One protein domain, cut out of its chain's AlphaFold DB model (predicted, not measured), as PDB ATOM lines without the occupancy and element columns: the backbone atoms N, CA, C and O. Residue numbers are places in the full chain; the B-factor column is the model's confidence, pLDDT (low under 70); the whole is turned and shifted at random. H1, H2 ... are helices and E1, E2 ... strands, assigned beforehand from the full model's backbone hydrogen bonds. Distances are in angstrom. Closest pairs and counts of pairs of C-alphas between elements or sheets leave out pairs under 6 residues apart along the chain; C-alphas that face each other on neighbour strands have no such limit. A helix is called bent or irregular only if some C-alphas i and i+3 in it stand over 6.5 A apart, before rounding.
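AT A GLANCE: This is residues 12 to 202 of the 235 residues of the protein "Hypothetical protein" of Trieres chinensis (UniProt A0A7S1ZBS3). A single antiparallel sheet of eight strands, twisted and curled like part of a barrel, stays open between its edge strands E2 and E8, and the long helix H4 packs on one of its faces together with the short H3. H1 and the arm H2a of the bent helix H2 graze the sheet at E2, E3 and E4, while the other arm, H2b, leads away from the sheet to the first residues of H4. The printed part has 191 residues, with four named helices and eight named strands in the order H1, H2, E1, H3, E2, E3, E4, E5, E6, E7, H4, E8; the class is mixed, helices and strands. Across the sheet the order is E2, E3, E4, E5, E6, E7, E1, E8. The whole is compact, with a radius of gyration of the C-alphas of 16.4 A, and rounded, with spans of 47 by 36 by 30 A.

HOW THE PARTS SIT: H1, residues 12 to 18, only grazes the sheet with its residues 14 to 18; the C-alphas of Phe 18 and Asn 92 in E2, residues 92 to 96, are the closest of the two elements at 7.2 A. By its hydrogen bonds H2, residues 20 to 41, was assigned as one helix, but it is bent: C-alphas 28 and 31 are 7.2 A apart, and its arms H2a, residues 20 to 28, and H2b, residues 31 to 41, stand at a steep tilt of 63 degrees. H1 and H2a touch only at the corner, about perpendicular at 75 degrees, with the C-alphas of Ala 15 and Val 23 closest at 6.0 A. H2a only grazes the sheet, coming closest to E4, residues 109 to 117, where the C-alphas of Ser 26 and Leu 109 are 5.0 A apart. H2b is not on the sheet; it is close to but not clearly touching H4, residues 167 to 193, with the C-alphas of Ala 41 and Asn 167 closest at 7.0 A. E1, residues 56 to 63, pairs with E7, residues 148 to 155, through N 58 and O 153 at 3.0 A, and with E8, residues 196 to 201, through N 61 and O 198 at 2.8 A. H3, residues 69 to 76, has a height over the sheet of 7.1 A; its closest C-alphas to E2 are those of Tyr 76 and Leu 94, 4.7 A. E2, E3 at residues 101 to 106, E4, E5 at residues 121 to 125, E6 at residues 136 to 141, and E7 form a meander, each strand the antiparallel neighbour of the one before. Its hairpins have these N and O pairs within hydrogen-bond range: N 94 and O 103, 2.8 A; N 104 and O 111, 2.9 A; N 116 and O 123, 2.9 A; N 124 and O 137, 2.8 A; N 140 and O 150, 2.9 A. E4 bends by 55 degrees at residue 114, and its pairing is staggered: with E3 over residues 109 to 114, with E5 over 114 to 117. H3 and H4, on the same face of the sheet, make two layers with it. E7, H4 and E8 form a split strand-helix-strand unit, two strands running the same way with E1 between them in the sheet, and its crossover is right-handed. Every O i to N i+4 pair is within hydrogen-bond range in H1, H2a, H2b and H3, and 19 of 23 are in H4.

IN THESE COORDINATES: H1 begins at C-alpha 12, (199.820, 219.042, 229.764). H2a measures 12.4 A from first to last C-alpha and H2b 14.3 A; E1 measures 23.4 A, E4 23.6 A and E7 23.1 A. H4, the longest helix, measures 36.4 A, from C-alpha 167 at (178.947, 246.903, 229.278) to C-alpha 193; it is not bent, but only just, with C-alphas 182 and 185 6.3 A apart. E8 measures 16.5 A and ends at C-alpha 201, (178.144, 242.602, 248.623).

THE WHOLE: The two C-alphas farthest apart are those of Pro 145 and Pro 165, 48.7 A. The printed part has no cut. The links H2 to E1, H3 to E2 and E7 to H4 are long, with 14, 15 and 11 residues. The mean pLDDT of the printed part is 71.0, and 77 residues are under 70, among them residues 39 to 56, 79 to 91, 155 to 171 and 173 to 186.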
ATOM      1  N   ALA A  12     200.241 220.313 229.186       86.94
ATOM      2  CA  ALA A  12     199.820 219.042 229.764       86.94
ATOM      3  C   ALA A  12     199.529 219.168 231.267       86.94
ATOM      4  O   ALA A  12     198.556 218.593 231.751       86.94
ATOM      5  N   GLN A  13     200.329 219.948 232.001       87.75
ATOM      6  CA  GLN A  13     200.086 220.193 233.424       87.75
ATOM      7  C   GLN A  13     198.858 221.086 233.639       87.75
ATOM      8  O   GLN A  13     198.045 220.790 234.512       87.75
ATOM      9  N   LEU A  14     198.651 222.106 232.796       85.75
ATOM     10  CA  LEU A  14     197.403 222.875 232.804       85.75
ATOM     11  C   LEU A  14     196.198 221.986 232.464       85.75
ATOM     12  O   LEU A  14     195.169 222.067 233.125       85.75
ATOM     13  N   ALA A  15     196.317 221.086 231.486       85.62
ATOM     14  CA  ALA A  15     195.243 220.163 231.125       85.62
ATOM     15  C   ALA A  15     194.929 219.156 232.241       85.62
ATOM     16  O   ALA A  15     193.778 218.745 232.369       85.62
ATOM     17  N   ALA A  16     195.904 218.782 233.075       83.44
ATOM     18  CA  ALA A  16     195.657 217.951 234.253       83.44
ATOM     19  C   ALA A  16     194.774 218.666 235.295       83.44
ATOM     20  O   ALA A  16     193.947 218.024 235.945       83.44
ATOM     21  N   LYS A  17     194.906 219.993 235.412       82.31
ATOM     22  CA  LYS A  17     194.104 220.828 236.317       82.31
ATOM     23  C   LYS A  17     192.747 221.222 235.725       82.31
ATOM     24  O   LYS A  17     191.730 221.076 236.397       82.31
ATOM     25  N   PHE A  18     192.735 221.714 234.485       81.00
ATOM     26  CA  PHE A  18     191.589 222.375 233.841       81.00
ATOM     27  C   PHE A  18     190.900 221.536 232.752       81.00
ATOM     28  O   PHE A  18     189.805 221.869 232.303       81.00
ATOM     29  N   GLY A  19     191.520 220.442 232.314       83.31
ATOM     30  CA  GLY A  19     191.039 219.605 231.218       83.31
ATOM     31  C   GLY A  19     191.508 220.070 229.836       83.31
ATOM     32  O   GLY A  19     191.608 221.261 229.537       83.31
ATOM     33  N   TRP A  20     191.748 219.100 228.949       84.94
ATOM     34  CA  TRP A  20     192.158 219.351 227.562       84.94
ATOM     35  C   TRP A  20     191.206 220.251 226.763       84.94
ATOM     36  O   TRP A  20     191.713 221.135 226.072       84.94
ATOM     37  N   PRO A  21     189.866 220.097 226.847       84.19
ATOM     38  CA  PRO A  21     188.956 220.982 226.125       84.19
ATOM     39  C   PRO A  21     189.158 222.451 226.503       84.19
ATOM     40  O   PRO A  21     189.239 223.297 225.619       84.19
ATOM     41  N   CYS A  22     189.326 222.735 227.800       82.69
ATOM     42  CA  CYS A  22     189.567 224.084 228.296       82.69
ATOM     43  C   CYS A  22     190.873 224.645 227.724       82.69
ATOM     44  O   CYS A  22     190.865 225.705 227.105       82.69
ATOM     45  N   VAL A  23     191.980 223.900 227.819       85.19
ATOM     46  CA  VAL A  23     193.286 224.341 227.296       85.19
ATOM     47  C   VAL A  23     193.239 224.612 225.788       85.19
ATOM     48  O   VAL A  23     193.656 225.682 225.351       85.19
ATOM     49  N   ILE A  24     192.707 223.682 224.986       86.56
ATOM     50  CA  ILE A  24     192.690 223.799 223.517       86.56
ATOM     51  C   ILE A  24     191.845 224.991 223.069       86.56
ATOM     52  O   ILE A  24     192.312 225.815 222.282       86.56
ATOM     53  N   ILE A  25     190.613 225.095 223.579       84.69
ATOM     54  CA  ILE A  25     189.696 226.181 223.215       84.69
ATOM     55  C   ILE A  25     190.316 227.525 223.594       84.69
ATOM     56  O   ILE A  25     190.281 228.464 222.803       84.69
ATOM     57  N   SER A  26     190.946 227.598 224.764       84.31
ATOM     58  CA  SER A  26     191.583 228.822 225.236       84.31
ATOM     59  C   SER A  26     192.737 229.236 224.338       84.31
ATOM     60  O   SER A  26     192.782 230.393 223.941       84.31
ATOM     61  N   VAL A  27     193.629 228.327 223.933       85.81
ATOM     62  CA  VAL A  27     194.733 228.666 223.012       85.81
ATOM     63  C   VAL A  27     194.201 229.212 221.681       85.81
ATOM     64  O   VAL A  27     194.732 230.196 221.168       85.81
ATOM     65  N   ILE A  28     193.139 228.611 221.140       86.00
ATOM     66  CA  ILE A  28     192.550 229.018 219.854       86.00
ATOM     67  C   ILE A  28     191.826 230.366 219.970       86.00
ATOM     68  O   ILE A  28     191.963 231.215 219.091       86.00
ATOM     69  N   LEU A  29     191.053 230.575 221.040       83.81
ATOM     70  CA  LEU A  29     190.204 231.758 221.195       83.81
ATOM     71  C   LEU A  29     190.903 232.940 221.870       83.81
ATOM     72  O   LEU A  29     190.449 234.064 221.685       83.81
ATOM     73  N   THR A  30     192.009 232.736 222.594       81.94
ATOM     74  CA  THR A  30     192.729 233.806 223.317       81.94
ATOM     75  C   THR A  30     193.009 235.033 222.439       81.94
ATOM     76  O   THR A  30     192.663 236.133 222.868       81.94
ATOM     77  N   PRO A  31     193.543 234.915 221.205       78.25
ATOM     78  CA  PRO A  31     193.801 236.088 220.367       78.25
ATOM     79  C   PRO A  31     192.525 236.870 220.033       78.25
ATOM     80  O   PRO A  31     192.525 238.099 220.054       78.25
ATOM     81  N   VAL A  32     191.422 236.160 219.770       82.06
ATOM     82  CA  VAL A  32     190.117 236.760 219.463       82.06
ATOM     83  C   VAL A  32     189.529 237.427 220.703       82.06
ATOM     84  O   VAL A  32     189.023 238.541 220.609       82.06
ATOM     85  N   LEU A  33     189.632 236.784 221.867       77.62
ATOM     86  CA  LEU A  33     189.137 237.298 223.144       77.62
ATOM     87  C   LEU A  33     189.918 238.528 223.606       77.62
ATOM     88  O   LEU A  33     189.306 239.492 224.058       77.62
ATOM     89  N   ILE A  34     191.244 238.538 223.448       76.31
ATOM     90  CA  ILE A  34     192.081 239.710 223.732       76.31
ATOM     91  C   ILE A  34     191.717 240.843 222.776       76.31
ATOM     92  O   ILE A  34     191.466 241.957 223.228       76.31
ATOM     93  N   LEU A  35     191.644 240.575 221.469       76.00
ATOM     94  CA  LEU A  35     191.301 241.591 220.476       76.00
ATOM     95  C   LEU A  35     189.916 242.189 220.750       76.00
ATOM     96  O   LEU A  35     189.762 243.407 220.787       76.00
ATOM     97  N   TRP A  36     188.926 241.337 221.019       74.12
ATOM     98  CA  TRP A  36     187.583 241.737 221.426       74.12
ATOM     99  C   TRP A  36     187.608 242.579 222.707       74.12
ATOM    100  O   TRP A  36     187.044 243.673 222.752       74.12
ATOM    101  N   SER A  37     188.300 242.100 223.741       70.50
ATOM    102  CA  SER A  37     188.385 242.769 225.038       70.50
ATOM    103  C   SER A  37     189.035 244.148 224.917       70.50
ATOM    104  O   SER A  37     188.482 245.126 225.407       70.50
ATOM    105  N   LYS A  38     190.154 244.268 224.197       70.38
ATOM    106  CA  LYS A  38     190.930 245.514 224.093       70.38
ATOM    107  C   LYS A  38     190.380 246.517 223.073       70.38
ATOM    108  O   LYS A  38     190.633 247.711 223.225       70.38
ATOM    109  N   LEU A  39     189.658 246.071 222.040       65.56
ATOM    110  CA  LEU A  39     189.079 246.970 221.027       65.56
ATOM    111  C   LEU A  39     187.644 247.392 221.332       65.56
ATOM    112  O   LEU A  39     187.260 248.508 220.991       65.56
ATOM    113  N   LEU A  40     186.848 246.504 221.927       59.72
ATOM    114  CA  LEU A  40     185.403 246.689 222.031       59.72
ATOM    115  C   LEU A  40     184.959 246.842 223.482       59.72
ATOM    116  O   LEU A  40     184.229 247.775 223.797       59.72
ATOM    117  N   ALA A  41     185.424 245.974 224.382       55.56
ATOM    118  CA  ALA A  41     184.941 245.972 225.760       55.56
ATOM    119  C   ALA A  41     185.707 246.923 226.697       55.56
ATOM    120  O   ALA A  41     185.113 247.470 227.613       55.56
ATOM    121  N   PHE A  42     187.000 247.155 226.500       58.84
ATOM    122  CA  PHE A  42     187.825 247.963 227.400       58.84
ATOM    123  C   PHE A  42     188.906 248.642 226.579       58.84
ATOM    124  O   PHE A  42     190.018 248.116 226.462       58.84
ATOM    125  N   PRO A  43     188.590 249.780 225.949       55.56
ATOM    126  CA  PRO A  43     189.567 250.426 225.111       55.56
ATOM    127  C   PRO A  43     190.822 250.742 225.932       55.56
ATOM    128  O   PRO A  43     190.747 251.219 227.065       55.56
ATOM    129  N   ILE A  44     191.976 250.430 225.341       53.94
ATOM    130  CA  ILE A  44     193.314 250.426 225.959       53.94
ATOM    131  C   ILE A  44     193.610 251.703 226.779       53.94
ATOM    132  O   ILE A  44     194.340 251.650 227.765       53.94
ATOM    133  N   TRP A  45     192.988 252.835 226.437       52.28
ATOM    134  CA  TRP A  45     193.130 254.115 227.138       52.28
ATOM    135  C   TRP A  45     192.483 254.183 228.534       52.28
ATOM    136  O   TRP A  45     192.820 255.079 229.302       52.28
ATOM    137  N   MET A  46     191.604 253.246 228.908       51.59
ATOM    138  CA  MET A  46     191.028 253.174 230.261       51.59
ATOM    139  C   MET A  46     191.891 252.387 231.256       51.59
ATOM    140  O   MET A  46     191.731 252.560 232.461       51.59
ATOM    141  N   VAL A  47     192.825 251.556 230.779       51.72
ATOM    142  CA  VAL A  47     193.641 250.660 231.626       51.72
ATOM    143  C   VAL A  47     194.648 251.434 232.488       51.72
ATOM    144  O   VAL A  47     194.934 251.036 233.611       51.72
ATOM    145  N   GLY A  48     195.160 252.565 231.992       51.41
ATOM    146  CA  GLY A  48     196.105 253.418 232.723       51.41
ATOM    147  C   GLY A  48     195.472 254.213 233.877       51.41
ATOM    148  O   GLY A  48     195.861 254.019 235.027       51.41
ATOM    149  N   PRO A  49     194.500 255.108 233.613       49.44
ATOM    150  CA  PRO A  49     193.989 256.035 234.627       49.44
ATOM    151  C   PRO A  49     192.970 255.422 235.601       49.44
ATOM    152  O   PRO A  49     192.702 256.018 236.640       49.44
ATOM    153  N   LEU A  50     192.386 254.256 235.297       49.94
ATOM    154  CA  LEU A  50     191.333 253.639 236.114       49.94
ATOM    155  C   LEU A  50     191.793 252.392 236.873       49.94
ATOM    156  O   LEU A  50     190.936 251.637 237.316       49.94
ATOM    157  N   LYS A  51     193.102 252.188 237.086       49.53
ATOM    158  CA  LYS A  51     193.624 251.052 237.879       49.53
ATOM    159  C   LYS A  51     192.925 250.916 239.249       49.53
ATOM    160  O   LYS A  51     192.707 249.801 239.703       49.53
ATOM    161  N   ASN A  52     192.484 252.051 239.810       49.28
ATOM    162  CA  ASN A  52     191.710 252.202 241.054       49.28
ATOM    163  C   ASN A  52     190.371 252.964 240.849       49.28
ATOM    164  O   ASN A  52     189.903 253.654 241.751       49.28
ATOM    165  N   GLY A  53     189.785 252.925 239.642       48.25
ATOM    166  CA  GLY A  53     188.537 253.624 239.301       48.25
ATOM    167  C   GLY A  53     187.310 253.154 240.104       48.25
ATOM    168  O   GLY A  53     187.414 252.279 240.958       48.25
ATOM    169  N   PRO A  54     186.103 253.707 239.875       53.09
ATOM    170  CA  PRO A  54     184.917 253.248 240.586       53.09
ATOM    171  C   PRO A  54     184.636 251.784 240.220       53.09
ATOM    172  O   PRO A  54     184.224 251.468 239.104       53.09
ATOM    173  N   PHE A  55     184.852 250.896 241.185       65.75
ATOM    174  CA  PHE A  55     184.629 249.463 241.060       65.75
ATOM    175  C   PHE A  55     183.451 249.011 241.924       65.75
ATOM    176  O   PHE A  55     183.000 249.691 242.855       65.75
ATOM    177  N   TYR A  56     182.919 247.841 241.596       68.12
ATOM    178  CA  TYR A  56     182.092 247.070 242.507       68.12
ATOM    179  C   TYR A  56     182.992 246.091 243.244       68.12
ATOM    180  O   TYR A  56     183.674 245.287 242.608       68.12
ATOM    181  N   ALA A  57     182.997 246.187 244.570       72.94
ATOM    182  CA  ALA A  57     183.764 245.303 245.426       72.94
ATOM    183  C   ALA A  57     182.872 244.178 245.956       72.94
ATOM    184  O   ALA A  57     181.720 244.397 246.346       72.94
ATOM    185  N   MET A  58     183.433 242.978 245.989       72.75
ATOM    186  CA  MET A  58     182.905 241.857 246.754       72.75
ATOM    187  C   MET A  58     183.954 241.391 247.734       72.75
ATOM    188  O   MET A  58     185.132 241.309 247.381       72.75
ATOM    189  N   ARG A  59     183.509 241.046 248.937       76.62
ATOM    190  CA  ARG A  59     184.375 240.547 249.989       76.62
ATOM    191  C   ARG A  59     183.845 239.212 250.489       76.62
ATOM    192  O   ARG A  59     182.697 239.126 250.917       76.62
ATOM    193  N   TYR A  60     184.692 238.195 250.426       73.56
ATOM    194  CA  TYR A  60     184.452 236.895 251.031       73.56
ATOM    195  C   TYR A  60     185.372 236.718 252.221       73.56
ATOM    196  O   TYR A  60     186.568 236.972 252.112       73.56
ATOM    197  N   HIS A  61     184.808 236.248 253.321       76.88
ATOM    198  CA  HIS A  61     185.542 235.742 254.467       76.88
ATOM    199  C   HIS A  61     185.258 234.256 254.576       76.88
ATOM    200  O   HIS A  61     184.114 233.834 254.415       76.88
ATOM    201  N   PHE A  62     186.287 233.467 254.835       74.75
ATOM    202  CA  PHE A  62     186.123 232.042 255.062       74.75
ATOM    203  C   PHE A  62     186.718 231.690 256.406       74.75
ATOM    204  O   PHE A  62     187.916 231.881 256.610       74.75
ATOM    205  N   GLU A  63     185.883 231.152 257.284       76.75
ATOM    206  CA  GLU A  63     186.300 230.677 258.595       76.75
ATOM    207  C   GLU A  63     186.587 229.175 258.533       76.75
ATOM    208  O   GLU A  63     185.776 228.384 258.026       76.75
ATOM    209  N   TYR A  64     187.751 228.783 259.057       74.19
ATOM    210  CA  TYR A  64     188.206 227.397 259.106       74.19
ATOM    211  C   TYR A  64     188.236 226.879 260.539       74.19
ATOM    212  O   TYR A  64     189.162 227.195 261.284       74.19
ATOM    213  N   PRO A  65     187.307 225.992 260.927       65.56
ATOM    214  CA  PRO A  65     187.283 225.461 262.286       65.56
ATOM    215  C   PRO A  65     188.511 224.606 262.634       65.56
ATOM    216  O   PRO A  65     188.844 224.456 263.806       65.56
ATOM    217  N   GLN A  66     189.141 223.968 261.637       69.00
ATOM    218  CA  GLN A  66     190.106 222.876 261.864       69.00
ATOM    219  C   GLN A  66     191.308 222.866 260.903       69.00
ATOM    220  O   GLN A  66     192.364 222.356 261.273       69.00
ATOM    221  N   ASN A  67     191.183 223.389 259.675       70.81
ATOM    222  CA  ASN A  67     192.259 223.343 258.678       70.81
ATOM    223  C   ASN A  67     192.258 224.594 257.773       70.81
ATOM    224  O   ASN A  67     191.475 224.644 256.823       70.81
ATOM    225  N   PRO A  68     193.140 225.579 258.024       67.06
ATOM    226  CA  PRO A  68     193.171 226.842 257.280       67.06
ATOM    227  C   PRO A  68     193.695 226.682 255.854       67.06
ATOM    228  O   PRO A  68     193.367 227.458 254.960       67.06
ATOM    229  N   GLU A  69     194.503 225.651 255.614       70.19
ATOM    230  CA  GLU A  69     195.142 225.443 254.319       70.19
ATOM    231  C   GLU A  69     194.261 224.651 253.352       70.19
ATOM    232  O   GLU A  69     194.642 224.486 252.197       70.19
ATOM    233  N   VAL A  70     193.093 224.156 253.784       74.38
ATOM    234  CA  VAL A  70     192.252 223.274 252.960       74.38
ATOM    235  C   VAL A  70     191.849 223.940 251.648       74.38
ATOM    236  O   VAL A  70     191.941 223.320 250.593       74.38
ATOM    237  N   PHE A  71     191.483 225.221 251.683       73.56
ATOM    238  CA  PHE A  71     191.103 225.959 250.480       73.56
ATOM    239  C   PHE A  71     192.317 226.275 249.616       73.56
ATOM    240  O   PHE A  71     192.293 225.993 248.423       73.56
ATOM    241  N   ARG A  72     193.413 226.763 250.212       72.69
ATOM    242  CA  ARG A  72     194.650 227.046 249.472       72.69
ATOM    243  C   ARG A  72     195.162 225.799 248.748       72.69
ATOM    244  O   ARG A  72     195.391 225.834 247.543       72.69
ATOM    245  N   LYS A  73     195.233 224.670 249.453       74.38
ATOM    246  CA  LYS A  73     195.711 223.397 248.909       74.38
ATOM    247  C   LYS A  73     194.761 222.777 247.896       74.38
ATOM    248  O   LYS A  73     195.222 222.218 246.910       74.38
ATOM    249  N   ALA A  74     193.450 222.837 248.118       72.00
ATOM    250  CA  ALA A  74     192.489 222.204 247.215       72.00
ATOM    251  C   ALA A  74     192.218 223.050 245.965       72.00
ATOM    252  O   ALA A  74     192.195 222.525 244.851       72.00
ATOM    253  N   VAL A  75     192.027 224.356 246.151       73.50
ATOM    254  CA  VAL A  75     191.617 225.281 245.093       73.50
ATOM    255  C   VAL A  75     192.840 225.785 244.337       73.50
ATOM    256  O   VAL A  75     192.934 225.540 243.138       73.50
ATOM    257  N   TYR A  76     193.810 226.389 245.031       75.31
ATOM    258  CA  TYR A  76     194.907 227.124 244.392       75.31
ATOM    259  C   TYR A  76     196.146 226.287 244.058       75.31
ATOM    260  O   TYR A  76     196.752 226.509 243.015       75.31
ATOM    261  N   GLU A  77     196.525 225.329 244.904       76.12
ATOM    262  CA  GLU A  77     197.744 224.511 244.720       76.12
ATOM    263  C   GLU A  77     197.442 223.099 244.194       76.12
ATOM    264  O   GLU A  77     198.326 222.378 243.723       76.12
ATOM    265  N   GLY A  78     196.183 222.668 244.297       73.31
ATOM    266  CA  GLY A  78     195.778 221.303 243.993       73.31
ATOM    267  C   GLY A  78     196.024 220.973 242.527       73.31
ATOM    268  O   GLY A  78     195.670 221.754 241.649       73.31
ATOM    269  N   LYS A  79     196.584 219.794 242.238       68.38
ATOM    270  CA  LYS A  79     196.909 219.363 240.861       68.38
ATOM    271  C   LYS A  79     195.689 219.007 240.011       68.38
ATOM    272  O   LYS A  79     195.795 218.916 238.794       68.38
ATOM    273  N   THR A  80     194.545 218.786 240.646       65.00
ATOM    274  CA  THR A  80     193.292 218.382 240.002       65.00
ATOM    275  C   THR A  80     192.180 219.337 240.399       65.00
ATOM    276  O   THR A  80     192.194 219.873 241.507       65.00
ATOM    277  N   SER A  81     191.200 219.542 239.518       59.34
ATOM    278  CA  SER A  81     189.965 220.235 239.890       59.34
ATOM    279  C   SER A  81     189.239 219.419 240.959       59.34
ATOM    280  O   SER A  81     188.712 218.345 240.671       59.34
ATOM    281  N   THR A  82     189.235 219.888 242.204       54.47
ATOM    282  CA  THR A  82     188.376 219.327 243.261       54.47
ATOM    283  C   THR A  82     186.908 219.664 242.997       54.47
ATOM    284  O   THR A  82     186.008 218.919 243.373       54.47
ATOM    285  N   THR A  83     186.656 220.739 242.252       52.31
ATOM    286  CA  THR A  83     185.337 221.209 241.848       52.31
ATOM    287  C   THR A  83     184.930 220.619 240.487       52.31
ATOM    288  O   THR A  83     185.318 221.103 239.428       52.31
ATOM    289  N   LEU A  84     184.078 219.585 240.556       46.91
ATOM    290  CA  LEU A  84     183.103 219.115 239.549       46.91
ATOM    291  C   LEU A  84     183.576 218.160 238.426       46.91
ATOM    292  O   LEU A  84     184.356 218.489 237.540       46.91
ATOM    293  N   LYS A  85     182.971 216.960 238.438       46.72
ATOM    294  CA  LYS A  85     183.185 215.810 237.530       46.72
ATOM    295  C   LYS A  85     182.432 215.875 236.185       46.72
ATOM    296  O   LYS A  85     182.478 214.909 235.431       46.72
ATOM    297  N   TRP A  86     181.742 216.969 235.868       37.56
ATOM    298  CA  TRP A  86     180.933 217.090 234.647       37.56
ATOM    299  C   TRP A  86     181.180 218.469 234.004       37.56
ATOM    300  O   TRP A  86     181.091 219.483 234.687       37.56
ATOM    301  N   LEU A  87     181.564 218.512 232.723       38.00
ATOM    302  CA  LEU A  87     181.911 219.742 231.976       38.00
ATOM    303  C   LEU A  87     180.678 220.630 231.647       38.00
ATOM    304  O   LEU A  87     179.569 220.096 231.618       38.00
ATOM    305  N   PRO A  88     180.855 221.937 231.312       44.44
ATOM    306  CA  PRO A  88     182.116 222.667 231.154       44.44
ATOM    307  C   PRO A  88     182.558 223.303 232.475       44.44
ATOM    308  O   PRO A  88     181.754 223.878 233.203       44.44
ATOM    309  N   SER A  89     183.838 223.139 232.804       49.41
ATOM    310  CA  SER A  89     184.402 223.378 234.131       49.41
ATOM    311  C   SER A  89     184.110 224.784 234.634       49.41
ATOM    312  O   SER A  89     184.589 225.792 234.102       49.41
ATOM    313  N   GLY A  90     183.306 224.797 235.690       52.38
ATOM    314  CA  GLY A  90     183.109 225.930 236.554       52.38
ATOM    315  C   GLY A  90     184.405 226.455 237.133       52.38
ATOM    316  O   GLY A  90     185.379 225.711 237.192       52.38
ATOM    317  N   TRP A  91     184.383 227.724 237.541       64.19
ATOM    318  CA  TRP A  91     185.513 228.454 238.114       64.19
ATOM    319  C   TRP A  91     186.537 227.544 238.804       64.19
ATOM    320  O   TRP A  91     186.222 226.846 239.772       64.19
ATOM    321  N   ASN A  92     187.751 227.543 238.268       72.69
ATOM    322  CA  ASN A  92     188.897 226.840 238.815       72.69
ATOM    323  C   ASN A  92     190.087 227.783 238.716       72.69
ATOM    324  O   ASN A  92     190.138 228.630 237.822       72.69
ATOM    325  N   SER A  93     191.038 227.640 239.623       79.69
ATOM    326  CA  SER A  93     192.227 228.475 239.650       79.69
ATOM    327  C   SER A  93     193.472 227.662 239.965       79.69
ATOM    328  O   SER A  93     193.400 226.551 240.486       79.69
ATOM    329  N   LEU A  94     194.622 228.192 239.577       83.56
ATOM    330  CA  LEU A  94     195.927 227.616 239.856       83.56
ATOM    331  C   LEU A  94     196.929 228.751 240.039       83.56
ATOM    332  O   LEU A  94     197.053 229.611 239.166       83.56
ATOM    333  N   ILE A  95     197.644 228.729 241.161       85.00
ATOM    334  CA  ILE A  95     198.746 229.654 241.425       85.00
ATOM    335  C   ILE A  95     200.040 229.049 240.874       85.00
ATOM    336  O   ILE A  95     200.410 227.932 241.235       85.00
ATOM    337  N   ASP A  96     200.735 229.801 240.027       87.00
ATOM    338  CA  ASP A  96     202.079 229.507 239.538       87.00
ATOM    339  C   ASP A  96     203.086 230.463 240.185       87.00
ATOM    340  O   ASP A  96     203.423 231.510 239.632       87.00
ATOM    341  N   TYR A  97     203.554 230.092 241.381       84.31
ATOM    342  CA  TYR A  97     204.532 230.877 242.138       84.31
ATOM    343  C   TYR A  97     205.857 231.057 241.384       84.31
ATOM    344  O   TYR A  97     206.443 232.134 241.435       84.31
ATOM    345  N   GLU A  98     206.332 230.027 240.677       85.31
ATOM    346  CA  GLU A  98     207.607 230.078 239.947       85.31
ATOM    347  C   GLU A  98     207.512 230.946 238.687       85.31
ATOM    348  O   GLU A  98     208.454 231.655 238.341       85.31
ATOM    349  N   GLY A  99     206.371 230.891 237.999       84.56
ATOM    350  CA  GLY A  99     206.100 231.687 236.808       84.56
ATOM    351  C   GLY A  99     205.605 233.103 237.091       84.56
ATOM    352  O   GLY A  99     205.571 233.907 236.163       84.56
ATOM    353  N   GLY A 100     205.218 233.409 238.334       87.62
ATOM    354  CA  GLY A 100     204.606 234.687 238.701       87.62
ATOM    355  C   GLY A 100     203.227 234.886 238.069       87.62
ATOM    356  O   GLY A 100     202.864 236.010 237.724       87.62
ATOM    357  N   LEU A 101     202.460 233.802 237.892       88.56
ATOM    358  CA  LEU A 101     201.170 233.832 237.200       88.56
ATOM    359  C   LEU A 101     200.046 233.207 238.021       88.56
ATOM    360  O   LEU A 101     200.232 232.274 238.799       88.56
ATOM    361  N   PHE A 102     198.837 233.700 237.792       85.75
ATOM    362  CA  PHE A 102     197.604 233.099 238.272       85.75
ATOM    363  C   PHE A 102     196.764 232.669 237.073       85.75
ATOM    364  O   PHE A 102     196.393 233.484 236.224       85.75
ATOM    365  N   PHE A 103     196.454 231.379 237.005       86.31
ATOM    366  CA  PHE A 103     195.582 230.821 235.983       86.31
ATOM    367  C   PHE A 103     194.172 230.687 236.536       86.31
ATOM    368  O   PHE A 103     193.971 230.131 237.612       86.31
ATOM    369  N   GLU A 104     193.188 231.139 235.773       81.06
ATOM    370  CA  GLU A 104     191.772 231.044 236.116       81.06
ATOM    371  C   GLU A 104     191.003 230.480 234.927       81.06
ATOM    372  O   GLU A 104     191.201 230.927 233.800       81.06
ATOM    373  N   SER A 105     190.116 229.511 235.143       78.81
ATOM    374  CA  SER A 105     189.180 229.073 234.109       78.81
ATOM    375  C   SER A 105     187.810 229.683 234.344       78.81
ATOM    376  O   SER A 105     187.171 229.391 235.357       78.81
ATOM    377  N   PHE A 106     187.310 230.440 233.375       73.44
ATOM    378  CA  PHE A 106     185.951 230.958 233.376       73.44
ATOM    379  C   PHE A 106     185.200 230.481 232.130       73.44
ATOM    380  O   PHE A 106     185.655 230.685 231.010       73.44
ATOM    381  N   TRP A 107     184.069 229.791 232.316       70.88
ATOM    382  CA  TRP A 107     183.282 229.176 231.227       70.88
ATOM    383  C   TRP A 107     184.105 228.290 230.274       70.88
ATOM    384  O   TRP A 107     183.886 228.270 229.066       70.88
ATOM    385  N   GLY A 108     185.068 227.544 230.823       73.00
ATOM    386  CA  GLY A 108     185.955 226.695 230.026       73.00
ATOM    387  C   GLY A 108     187.011 227.461 229.222       73.00
ATOM    388  O   GLY A 108     187.674 226.856 228.383       73.00
ATOM    389  N   LEU A 109     187.203 228.753 229.491       78.56
ATOM    390  CA  LEU A 109     188.273 229.572 228.935       78.56
ATOM    391  C   LEU A 109     189.285 229.919 230.024       78.56
ATOM    392  O   LEU A 109     188.923 230.446 231.071       78.56
ATOM    393  N   LEU A 110     190.551 229.628 229.762       82.31
ATOM    394  CA  LEU A 110     191.671 230.000 230.599       82.31
ATOM    395  C   LEU A 110     192.001 231.468 230.394       82.31
ATOM    396  O   LEU A 110     192.096 231.983 229.277       82.31
ATOM    397  N   GLN A 111     192.206 232.117 231.518       82.00
ATOM    398  CA  GLN A 111     192.758 233.437 231.640       82.00
ATOM    399  C   GLN A 111     194.048 233.343 232.445       82.00
ATOM    400  O   GLN A 111     194.168 232.544 233.373       82.00
ATOM    401  N   CYS A 112     195.007 234.177 232.058       84.88
ATOM    402  CA  CYS A 112     196.272 234.336 232.743       84.88
ATOM    403  C   CYS A 112     196.344 235.748 233.322       84.88
ATOM    404  O   CYS A 112     196.076 236.724 232.614       84.88
ATOM    405  N   LEU A 113     196.699 235.829 234.596       84.50
ATOM    406  CA  LEU A 113     196.792 237.045 235.394       84.50
ATOM    407  C   LEU A 113     198.185 237.117 236.025       84.50
ATOM    408  O   LEU A 113     198.825 236.081 236.218       84.50
ATOM    409  N   ASP A 114     198.644 238.322 236.342       85.19
ATOM    410  CA  ASP A 114     199.913 238.511 237.045       85.19
ATOM    411  C   ASP A 114     199.712 238.198 238.528       85.19
ATOM    412  O   ASP A 114     198.686 238.558 239.112       85.19
ATOM    413  N   LEU A 115     200.693 237.528 239.126       86.19
ATOM    414  CA  LEU A 115     200.685 237.128 240.526       86.19
ATOM    415  C   LEU A 115     201.819 237.829 241.274       86.19
ATOM    416  O   LEU A 115     202.986 237.686 240.914       86.19
ATOM    417  N   ASP A 116     201.470 238.500 242.364       84.75
ATOM    418  CA  ASP A 116     202.403 238.924 243.402       84.75
ATOM    419  C   ASP A 116     202.030 238.205 244.700       84.75
ATOM    420  O   ASP A 116     200.907 238.324 245.193       84.75
ATOM    421  N   ALA A 117     202.936 237.385 245.221       82.44
ATOM    422  CA  ALA A 117     202.652 236.509 246.343       82.44
ATOM    423  C   ALA A 117     203.772 236.542 247.381       82.44
ATOM    424  O   ALA A 117     204.956 236.482 247.053       82.44
ATOM    425  N   ASN A 118     203.378 236.567 248.650       78.12
ATOM    426  CA  ASN A 118     204.261 236.403 249.795       78.12
ATOM    427  C   ASN A 118     203.611 235.476 250.840       78.12
ATOM    428  O   ASN A 118     202.557 234.887 250.601       78.12
ATOM    429  N   GLU A 119     204.246 235.314 252.002       72.69
ATOM    430  CA  GLU A 119     203.767 234.404 253.056       72.69
ATOM    431  C   GLU A 119     202.419 234.817 253.681       72.69
ATOM    432  O   GLU A 119     201.753 233.993 254.307       72.69
ATOM    433  N   GLU A 120     202.010 236.076 253.531       74.44
ATOM    434  CA  GLU A 120     200.837 236.662 254.192       74.44
ATOM    435  C   GLU A 120     199.690 236.956 253.219       74.44
ATOM    436  O   GLU A 120     198.523 236.975 253.618       74.44
ATOM    437  N   ARG A 121     199.995 237.171 251.936       77.38
ATOM    438  CA  ARG A 121     199.011 237.547 250.921       77.38
ATOM    439  C   ARG A 121     199.377 237.075 249.522       77.38
ATOM    440  O   ARG A 121     200.542 236.911 249.168       77.38
ATOM    441  N   VAL A 122     198.340 236.960 248.705       79.69
ATOM    442  CA  VAL A 122     198.409 236.787 247.260       79.69
ATOM    443  C   VAL A 122     197.588 237.892 246.601       79.69
ATOM    444  O   VAL A 122     196.405 238.069 246.897       79.69
ATOM    445  N   ILE A 123     198.217 238.630 245.697       81.81
ATOM    446  CA  ILE A 123     197.606 239.660 244.867       81.81
ATOM    447  C   ILE A 123     197.631 239.161 243.428       81.81
ATOM    448  O   ILE A 123     198.675 238.814 242.882       81.81
ATOM    449  N   VAL A 124     196.461 239.131 242.809       79.44
ATOM    450  CA  VAL A 124     196.288 238.767 241.410       79.44
ATOM    451  C   VAL A 124     195.817 240.000 240.661       79.44
ATOM    452  O   VAL A 124     194.796 240.582 241.025       79.44
ATOM    453  N   SER A 125     196.526 240.391 239.609       77.19
ATOM    454  CA  SER A 125     196.225 241.605 238.850       77.19
ATOM    455  C   SER A 125     196.086 241.330 237.355       77.19
ATOM    456  O   SER A 125     196.637 240.374 236.807       77.19
ATOM    457  N   SER A 126     195.283 242.159 236.685       75.56
ATOM    458  CA  SER A 126     195.103 242.044 235.237       75.56
ATOM    459  C   SER A 126     196.368 242.418 234.469       75.56
ATOM    460  O   SER A 126     197.022 243.418 234.761       75.56
ATOM    461  N   ASN A 127     196.658 241.647 233.422       76.25
ATOM    462  CA  ASN A 127     197.768 241.896 232.512       76.25
ATOM    463  C   ASN A 127     197.279 242.130 231.076       76.25
ATOM    464  O   ASN A 127     196.082 242.243 230.781       76.25
ATOM    465  N   TRP A 128     198.212 242.253 230.135       73.88
ATOM    466  CA  TRP A 128     197.864 242.549 228.745       73.88
ATOM    467  C   TRP A 128     197.118 241.394 228.044       73.88
ATOM    468  O   TRP A 128     196.361 241.664 227.110       73.88
ATOM    469  N   MET A 129     197.263 240.150 228.522       73.75
ATOM    470  CA  MET A 129     196.595 238.944 227.998       73.75
ATOM    471  C   MET A 129     195.224 238.678 228.623       73.75
ATOM    472  O   MET A 129     194.467 237.829 228.151       73.75
ATOM    473  N   THR A 130     194.897 239.402 229.686       74.94
ATOM    474  CA  THR A 130     193.618 239.305 230.377       74.94
ATOM    475  C   THR A 130     192.472 239.777 229.478       74.94
ATOM    476  O   THR A 130     192.493 240.902 228.965       74.94
ATOM    477  N   TRP A 131     191.462 238.916 229.306       71.06
ATOM    478  CA  TRP A 131     190.291 239.179 228.467       71.06
ATOM    479  C   TRP A 131     189.008 239.444 229.276       71.06
ATOM    480  O   TRP A 131     188.152 240.186 228.787       71.06
ATOM    481  N   VAL A 132     188.901 238.962 230.523       69.12
ATOM    482  CA  VAL A 132     187.920 239.419 231.526       69.12
ATOM    483  C   VAL A 132     188.579 240.435 232.444       69.12
ATOM    484  O   VAL A 132     189.569 240.125 233.100       69.12
ATOM    485  N   VAL A 133     188.022 241.641 232.558       58.12
ATOM    486  CA  VAL A 133     188.551 242.627 233.506       58.12
ATOM    487  C   VAL A 133     188.124 242.261 234.924       58.12
ATOM    488  O   VAL A 133     187.059 242.646 235.407       58.12
ATOM    489  N   VAL A 134     188.991 241.505 235.584       60.47
ATOM    490  CA  VAL A 134     189.103 241.464 237.038       60.47
ATOM    491  C   VAL A 134     190.189 242.469 237.383       60.47
ATOM    492  O   VAL A 134     191.318 242.335 236.921       60.47
ATOM    493  N   SER A 135     189.837 243.528 238.110       57.12
ATOM    494  CA  SER A 135     190.771 244.639 238.319       57.12
ATOM    495  C   SER A 135     191.911 244.180 239.218       57.12
ATOM    496  O   SER A 135     193.060 244.319 238.823       57.12
ATOM    497  N   ASN A 136     191.564 243.539 240.341       68.25
ATOM    498  CA  ASN A 136     192.465 242.792 241.211       68.25
ATOM    499  C   ASN A 136     191.673 241.732 242.006       68.25
ATOM    500  O   ASN A 136     190.504 241.966 242.349       68.25
ATOM    501  N   VAL A 137     192.316 240.603 242.317       71.44
ATOM    502  CA  VAL A 137     191.897 239.667 243.369       71.44
ATOM    503  C   VAL A 137     192.913 239.731 244.495       71.44
ATOM    504  O   VAL A 137     194.098 239.523 244.263       71.44
ATOM    505  N   PHE A 138     192.453 239.992 245.711       73.94
ATOM    506  CA  PHE A 138     193.312 239.971 246.893       73.94
ATOM    507  C   PHE A 138     192.917 238.794 247.753       73.94
ATOM    508  O   PHE A 138     191.737 238.648 248.061       73.94
ATOM    509  N   ILE A 139     193.888 237.972 248.118       74.19
ATOM    510  CA  ILE A 139     193.731 236.827 249.001       74.19
ATOM    511  C   ILE A 139     194.656 237.079 250.187       74.19
ATOM    512  O   ILE A 139     195.875 237.073 250.041       74.19
ATOM    513  N   GLU A 140     194.085 237.329 251.354       73.94
ATOM    514  CA  GLU A 140     194.834 237.596 252.584       73.94
ATOM    515  C   GLU A 140     194.736 236.383 253.507       73.94
ATOM    516  O   GLU A 140     193.633 235.874 253.724       73.94
ATOM    517  N   TYR A 141     195.863 235.918 254.049       71.31
ATOM    518  CA  TYR A 141     195.922 234.794 254.984       71.31
ATOM    519  C   TYR A 141     196.088 235.319 256.412       71.31
ATOM    520  O   TYR A 141     197.098 235.944 256.734       71.31
ATOM    521  N   THR A 142     195.128 235.052 257.300       66.88
ATOM    522  CA  THR A 142     195.341 235.342 258.727       66.88
ATOM    523  C   THR A 142     196.201 234.267 259.388       66.88
ATOM    524  O   THR A 142     196.246 233.105 258.972       66.88
ATOM    525  N   LYS A 143     196.934 234.691 260.420       64.31
ATOM    526  CA  LYS A 143     197.810 233.842 261.228       64.31
ATOM    527  C   LYS A 143     197.079 233.410 262.509       64.31
ATOM    528  O   LYS A 143     196.253 234.171 263.014       64.31
ATOM    529  N   PRO A 144     197.412 232.234 263.080       58.03
ATOM    530  CA  PRO A 144     196.837 231.765 264.342       58.03
ATOM    531  C   PRO A 144     196.848 232.849 265.438       58.03
ATOM    532  O   PRO A 144     197.820 233.604 265.521       58.03
ATOM    533  N   PRO A 145     195.822 232.927 266.310       59.62
ATOM    534  CA  PRO A 145     194.789 231.915 266.573       59.62
ATOM    535  C   PRO A 145     193.545 232.002 265.679       59.62
ATOM    536  O   PRO A 145     192.685 231.130 265.770       59.62
ATOM    537  N   VAL A 146     193.439 233.027 264.832       60.09
ATOM    538  CA  VAL A 146     192.313 233.202 263.910       60.09
ATOM    539  C   VAL A 146     192.706 232.614 262.561       60.09
ATOM    540  O   VAL A 146     193.762 232.922 262.019       60.09
ATOM    541  N   LEU A 147     191.884 231.693 262.065       65.75
ATOM    542  CA  LEU A 147     192.110 230.950 260.832       65.75
ATOM    543  C   LEU A 147     191.057 231.372 259.815       65.75
ATOM    544  O   LEU A 147     190.065 230.685 259.577       65.75
ATOM    545  N   GLU A 148     191.285 232.543 259.254       71.31
ATOM    546  CA  GLU A 148     190.450 233.192 258.256       71.31
ATOM    547  C   GLU A 148     191.270 233.512 257.008       71.31
ATOM    548  O   GLU A 148     192.464 233.824 257.067       71.31
ATOM    549  N   HIS A 149     190.631 233.473 255.849       70.44
ATOM    550  CA  HIS A 149     191.205 234.141 254.691       70.44
ATOM    551  C   HIS A 149     190.148 234.991 254.013       70.44
ATOM    552  O   HIS A 149     188.959 234.651 253.995       70.44
ATOM    553  N   GLN A 150     190.600 236.122 253.492       73.50
ATOM    554  CA  GLN A 150     189.731 237.109 252.889       73.50
ATOM    555  C   GLN A 150     190.021 237.184 251.401       73.50
ATOM    556  O   GLN A 150     191.165 237.388 251.007       73.50
ATOM    557  N   VAL A 151     188.979 237.045 250.583       72.62
ATOM    558  CA  VAL A 151     189.075 237.207 249.132       72.62
ATOM    559  C   VAL A 151     188.311 238.452 248.709       72.62
ATOM    560  O   VAL A 151     187.124 238.599 249.015       72.62
ATOM    561  N   ARG A 152     188.980 239.359 247.998       75.44
ATOM    562  CA  ARG A 152     188.380 240.590 247.472       75.44
ATOM    563  C   ARG A 152     188.410 240.577 245.962       75.44
ATOM    564  O   ARG A 152     189.456 240.320 245.384       75.44
ATOM    565  N   PHE A 153     187.286 240.912 245.343       72.69
ATOM    566  CA  PHE A 153     187.183 241.052 243.896       72.69
ATOM    567  C   PHE A 153     186.731 242.461 243.538       72.69
ATOM    568  O   PHE A 153     185.733 242.942 244.081       72.69
ATOM    569  N   TYR A 154     187.421 243.081 242.584       71.25
ATOM    570  CA  TYR A 154     187.080 244.410 242.079       71.25
ATOM    571  C   TYR A 154     186.643 244.334 240.613       71.25
ATOM    572  O   TYR A 154     187.453 244.077 239.718       71.25
ATOM    573  N   PHE A 155     185.357 244.593 240.359       68.81
ATOM    574  CA  PHE A 155     184.766 244.550 239.017       68.81
ATOM    575  C   PHE A 155     184.504 245.954 238.453       68.81
ATOM    576  O   PHE A 155     183.934 246.801 239.151       68.81
ATOM    577  N   PRO A 156     184.826 246.207 237.175       64.56
ATOM    578  CA  PRO A 156     184.652 247.494 236.488       64.56
ATOM    579  C   PRO A 156     183.205 247.762 236.044       64.56
ATOM    580  O   PRO A 156     182.955 248.065 234.885       64.56
ATOM    581  N   VAL A 157     182.228 247.668 236.946       64.62
ATOM    582  CA  VAL A 157     180.795 247.842 236.612       64.62
ATOM    583  C   VAL A 157     180.234 249.219 237.000       64.62
ATOM    584  O   VAL A 157     179.025 249.384 237.144       64.62
ATOM    585  N   LYS A 158     181.092 250.227 237.205       64.25
ATOM    586  CA  LYS A 158     180.684 251.612 237.507       64.25
ATOM    587  C   LYS A 158     181.452 252.634 236.658       64.25
ATOM    588  O   LYS A 158     182.439 252.319 235.994       64.25
ATOM    589  N   GLY A 159     180.994 253.887 236.701       68.00
ATOM    590  CA  GLY A 159     181.657 255.029 236.063       68.00
ATOM    591  C   GLY A 159     181.599 254.987 234.536       68.00
ATOM    592  O   GLY A 159     180.584 254.595 233.964       68.00
ATOM    593  N   LEU A 160     182.696 255.373 233.873       62.19
ATOM    594  CA  LEU A 160     182.805 255.399 232.406       62.19
ATOM    595  C   LEU A 160     182.666 254.009 231.756       62.19
ATOM    596  O   LEU A 160     182.417 253.918 230.561       62.19
ATOM    597  N   ASN A 161     182.740 252.919 232.525       60.44
ATOM    598  CA  ASN A 161     182.394 251.596 232.004       60.44
ATOM    599  C   ASN A 161     180.886 251.419 231.775       60.44
ATOM    600  O   ASN A 161     180.503 250.584 230.968       60.44
ATOM    601  N   LEU A 162     180.013 252.214 232.410       63.47
ATOM    602  CA  LEU A 162     178.563 252.116 232.196       63.47
ATOM    603  C   LEU A 162     178.129 252.582 230.803       63.47
ATOM    604  O   LEU A 162     177.127 252.098 230.284       63.47
ATOM    605  N   ILE A 163     178.887 253.503 230.203       62.09
ATOM    606  CA  ILE A 163     178.633 254.045 228.860       62.09
ATOM    607  C   ILE A 163     179.255 253.191 227.747       62.09
ATOM    608  O   ILE A 163     179.088 253.495 226.568       62.09
ATOM    609  N   ASN A 164     179.968 252.121 228.100       64.56
ATOM    610  CA  ASN A 164     180.518 251.182 227.135       64.56
ATOM    611  C   ASN A 164     179.376 250.400 226.448       64.56
ATOM    612  O   ASN A 164     178.584 249.756 227.142       64.56
ATOM    613  N   PRO A 165     179.297 250.372 225.104       59.66
ATOM    614  CA  PRO A 165     178.260 249.628 224.382       59.66
ATOM    615  C   PRO A 165     178.303 248.108 224.628       59.66
ATOM    616  O   PRO A 165     177.312 247.418 224.404       59.66
ATOM    617  N   PHE A 166     179.416 247.584 225.146       62.69
ATOM    618  CA  PHE A 166     179.591 246.185 225.542       62.69
ATOM    619  C   PHE A 166     179.539 245.979 227.063       62.69
ATOM    620  O   PHE A 166     179.824 244.882 227.551       62.69
ATOM    621  N   ASN A 167     179.124 246.996 227.829       66.50
ATOM    622  CA  ASN A 167     178.947 246.903 229.278       66.50
ATOM    623  C   ASN A 167     177.992 245.767 229.672       66.50
ATOM    624  O   ASN A 167     178.211 245.109 230.683       66.50
ATOM    625  N   MET A 168     176.964 245.483 228.863       66.75
ATOM    626  CA  MET A 168     176.050 244.363 229.116       66.75
ATOM    627  C   MET A 168     176.793 243.023 229.142       66.75
ATOM    628  O   MET A 168     176.569 242.222 230.043       66.75
ATOM    629  N   ILE A 169     177.719 242.803 228.206       66.50
ATOM    630  CA  ILE A 169     178.522 241.578 228.145       66.50
ATOM    631  C   ILE A 169     179.441 241.518 229.366       66.50
ATOM    632  O   ILE A 169     179.396 240.545 230.109       66.50
ATOM    633  N   THR A 170     180.188 242.587 229.646       67.56
ATOM    634  CA  THR A 170     181.014 242.704 230.863       67.56
ATOM    635  C   THR A 170     180.221 242.420 232.138       67.56
ATOM    636  O   THR A 170     180.678 241.676 233.002       67.56
ATOM    637  N   SER A 171     179.006 242.957 232.238       69.62
ATOM    638  CA  SER A 171     178.110 242.741 233.371       69.62
ATOM    639  C   SER A 171     177.644 241.289 233.449       69.62
ATOM    640  O   SER A 171     177.619 240.728 234.538       69.62
ATOM    641  N   MET A 172     177.332 240.646 232.319       70.75
ATOM    642  CA  MET A 172     176.985 239.222 232.282       70.75
ATOM    643  C   MET A 172     178.153 238.339 232.728       70.75
ATOM    644  O   MET A 172     177.936 237.396 233.484       70.75
ATOM    645  N   PHE A 173     179.381 238.651 232.307       68.50
ATOM    646  CA  PHE A 173     180.584 237.947 232.757       68.50
ATOM    647  C   PHE A 173     180.830 238.164 234.252       68.50
ATOM    648  O   PHE A 173     181.036 237.193 234.973       68.50
ATOM    649  N   ALA A 174     180.741 239.404 234.741       69.94
ATOM    650  CA  ALA A 174     180.935 239.722 236.154       69.94
ATOM    651  C   ALA A 174     179.872 239.054 237.040       69.94
ATOM    652  O   ALA A 174     180.216 238.337 237.974       69.94
ATOM    653  N   VAL A 175     178.583 239.218 236.719       69.81
ATOM    654  CA  VAL A 175     177.463 238.592 237.446       69.81
ATOM    655  C   VAL A 175     177.520 237.068 237.340       69.81
ATOM    656  O   VAL A 175     177.299 236.378 238.331       69.81
ATOM    657  N   GLY A 176     177.864 236.531 236.168       68.56
ATOM    658  CA  GLY A 176     178.111 235.103 235.984       68.56
ATOM    659  C   GLY A 176     179.247 234.604 236.877       68.56
ATOM    660  O   GLY A 176     179.088 233.579 237.533       68.56
ATOM    661  N   GLY A 177     180.343 235.361 236.962       66.69
ATOM    662  CA  GLY A 177     181.480 235.127 237.853       66.69
ATOM    663  C   GLY A 177     181.063 235.061 239.309       66.69
ATOM    664  O   GLY A 177     181.326 234.066 239.979       66.69
ATOM    665  N   VAL A 178     180.324 236.072 239.761       67.50
ATOM    666  CA  VAL A 178     179.767 236.157 241.114       67.50
ATOM    667  C   VAL A 178     178.902 234.941 241.434       67.50
ATOM    668  O   VAL A 178     179.159 234.238 242.406       67.50
ATOM    669  N   ILE A 179     177.875 234.685 240.618       67.56
ATOM    670  CA  ILE A 179     176.906 233.606 240.855       67.56
ATOM    671  C   ILE A 179     177.618 232.259 240.871       67.56
ATOM    672  O   ILE A 179     177.311 231.404 241.702       67.56
ATOM    673  N   TRP A 180     178.569 232.066 239.963       64.31
ATOM    674  CA  TRP A 180     179.284 230.811 239.849       64.31
ATOM    675  C   TRP A 180     180.235 230.584 241.027       64.31
ATOM    676  O   TRP A 180     180.213 229.514 241.641       64.31
ATOM    677  N   PHE A 181     181.035 231.595 241.370       64.38
ATOM    678  CA  PHE A 181     181.942 231.557 242.512       64.38
ATOM    679  C   PHE A 181     181.172 231.323 243.819       64.38
ATOM    680  O   PHE A 181     181.533 230.442 244.594       64.38
ATOM    681  N   GLU A 182     180.064 232.040 244.033       64.62
ATOM    682  CA  GLU A 182     179.229 231.952 245.236       64.62
ATOM    683  C   GLU A 182     178.478 230.623 245.336       64.62
ATOM    684  O   GLU A 182     178.667 229.861 246.286       64.62
ATOM    685  N   LYS A 183     177.614 230.332 244.358       63.31
ATOM    686  CA  LYS A 183     176.629 229.251 244.475       63.31
ATOM    687  C   LYS A 183     177.183 227.887 244.117       63.31
ATOM    688  O   LYS A 183     176.742 226.898 244.695       63.31
ATOM    689  N   VAL A 184     178.091 227.827 243.147       58.34
ATOM    690  CA  VAL A 184     178.492 226.561 242.524       58.34
ATOM    691  C   VAL A 184     179.827 226.081 243.073       58.34
ATOM    692  O   VAL A 184     179.927 224.927 243.480       58.34
ATOM    693  N   ALA A 185     180.832 226.956 243.131       61.75
ATOM    694  CA  ALA A 185     182.153 226.593 243.635       61.75
ATOM    695  C   ALA A 185     182.211 226.644 245.172       61.75
ATOM    696  O   ALA A 185     182.481 225.624 245.806       61.75
ATOM    697  N   ASN A 186     181.891 227.792 245.784       68.44
ATOM    698  CA  ASN A 186     182.073 227.965 247.226       68.44
ATOM    699  C   ASN A 186     181.107 227.162 248.078       68.44
ATOM    700  O   ASN A 186     181.562 226.477 248.982       68.44
ATOM    701  N   ARG A 187     179.791 227.208 247.832       70.19
ATOM    702  CA  ARG A 187     178.836 226.462 248.678       70.19
ATOM    703  C   ARG A 187     179.088 224.952 248.668       70.19
ATOM    704  O   ARG A 187     178.962 224.310 249.709       70.19
ATOM    705  N   ALA A 188     179.444 224.390 247.512       69.88
ATOM    706  CA  ALA A 188     179.760 222.969 247.392       69.88
ATOM    707  C   ALA A 188     181.047 222.624 248.155       69.88
ATOM    708  O   ALA A 188     181.034 221.729 249.000       69.88
ATOM    709  N   PHE A 189     182.114 223.393 247.923       72.69
ATOM    710  CA  PHE A 189     183.390 223.229 248.616       72.69
ATOM    711  C   PHE A 189     183.255 223.395 250.137       72.69
ATOM    712  O   PHE A 189     183.764 222.578 250.903       72.69
ATOM    713  N   ALA A 190     182.532 224.429 250.571       75.44
ATOM    714  CA  ALA A 190     182.303 224.763 251.970       75.44
ATOM    715  C   ALA A 190     181.599 223.630 252.718       75.44
ATOM    716  O   ALA A 190     182.031 223.236 253.799       75.44
ATOM    717  N   LYS A 191     180.559 223.053 252.105       76.25
ATOM    718  CA  LYS A 191     179.827 221.916 252.667       76.25
ATOM    719  C   LYS A 191     180.701 220.669 252.806       76.25
ATOM    720  O   LYS A 191     180.583 219.964 253.800       76.25
ATOM    721  N   GLU A 192     181.542 220.383 251.816       76.50
ATOM    722  CA  GLU A 192     182.410 219.199 251.817       76.50
ATOM    723  C   GLU A 192     183.555 219.310 252.835       76.50
ATOM    724  O   GLU A 192     183.952 218.309 253.423       76.50
ATOM    725  N   ASN A 193     184.049 220.528 253.079       75.12
ATOM    726  CA  ASN A 193     185.245 220.770 253.891       75.12
ATOM    727  C   ASN A 193     184.958 221.441 255.245       75.12
ATOM    728  O   ASN A 193     185.897 221.802 255.951       75.12
ATOM    729  N   GLY A 194     183.685 221.626 255.613       76.31
ATOM    730  CA  GLY A 194     183.294 222.244 256.885       76.31
ATOM    731  C   GLY A 194     183.755 223.698 257.033       76.31
ATOM    732  O   GLY A 194     184.119 224.111 258.128       76.31
ATOM    733  N   VAL A 195     183.787 224.452 255.931       78.75
ATOM    734  CA  VAL A 195     184.193 225.869 255.902       78.75
ATOM    735  C   VAL A 195     182.949 226.747 255.992       78.75
ATOM    736  O   VAL A 195     181.939 226.434 255.360       78.75
ATOM    737  N   HIS A 196     183.018 227.862 256.719       81.88
ATOM    738  CA  HIS A 196     181.920 228.830 256.802       81.88
ATOM    739  C   HIS A 196     182.232 230.081 255.960       81.88
ATOM    740  O   HIS A 196     183.073 230.887 256.354       81.88
ATOM    741  N   PRO A 197     181.614 230.238 254.770       78.00
ATOM    742  CA  PRO A 197     181.797 231.423 253.941       78.00
ATOM    743  C   PRO A 197     180.829 232.546 254.342       78.00
ATOM    744  O   PRO A 197     179.612 232.352 254.365       78.00
ATOM    745  N   HIS A 198     181.356 233.749 254.547       80.81
ATOM    746  CA  HIS A 198     180.599 234.983 254.746       80.81
ATOM    747  C   HIS A 198     180.838 235.921 253.566       80.81
ATOM    748  O   HIS A 198     181.968 236.318 253.285       80.81
ATOM    749  N   LEU A 199     179.766 236.275 252.861       78.38
ATOM    750  CA  LEU A 199     179.817 237.155 251.699       78.38
ATOM    751  C   LEU A 199     179.237 238.523 252.029       78.38
ATOM    752  O   LEU A 199     178.093 238.634 252.466       78.38
ATOM    753  N   GLN A 200     179.999 239.564 251.719       76.06
ATOM    754  CA  GLN A 200     179.551 240.943 251.755       76.06
ATOM    755  C   GLN A 200     179.559 241.541 250.343       76.06
ATOM    756  O   GLN A 200     180.609 241.768 249.733       76.06
ATOM    757  N   PHE A 201     178.357 241.804 249.828       71.75
ATOM    758  CA  PHE A 201     178.144 242.602 248.623       71.75
ATOM    759  C   PHE A 201     178.228 244.085 248.973       71.75
ATOM    760  O   PHE A 201     177.595 244.502 249.938       71.75
ATOM    761  N   LEU A 202     178.961 244.877 248.178       70.62
ATOM    762  CA  LEU A 202     179.160 246.312 248.431       70.62
ATOM    763  C   LEU A 202     179.663 246.582 249.864       70.62
ATOM    764  O   LEU A 202     178.949 247.209 250.651       70.62
TER     765      LEU A 202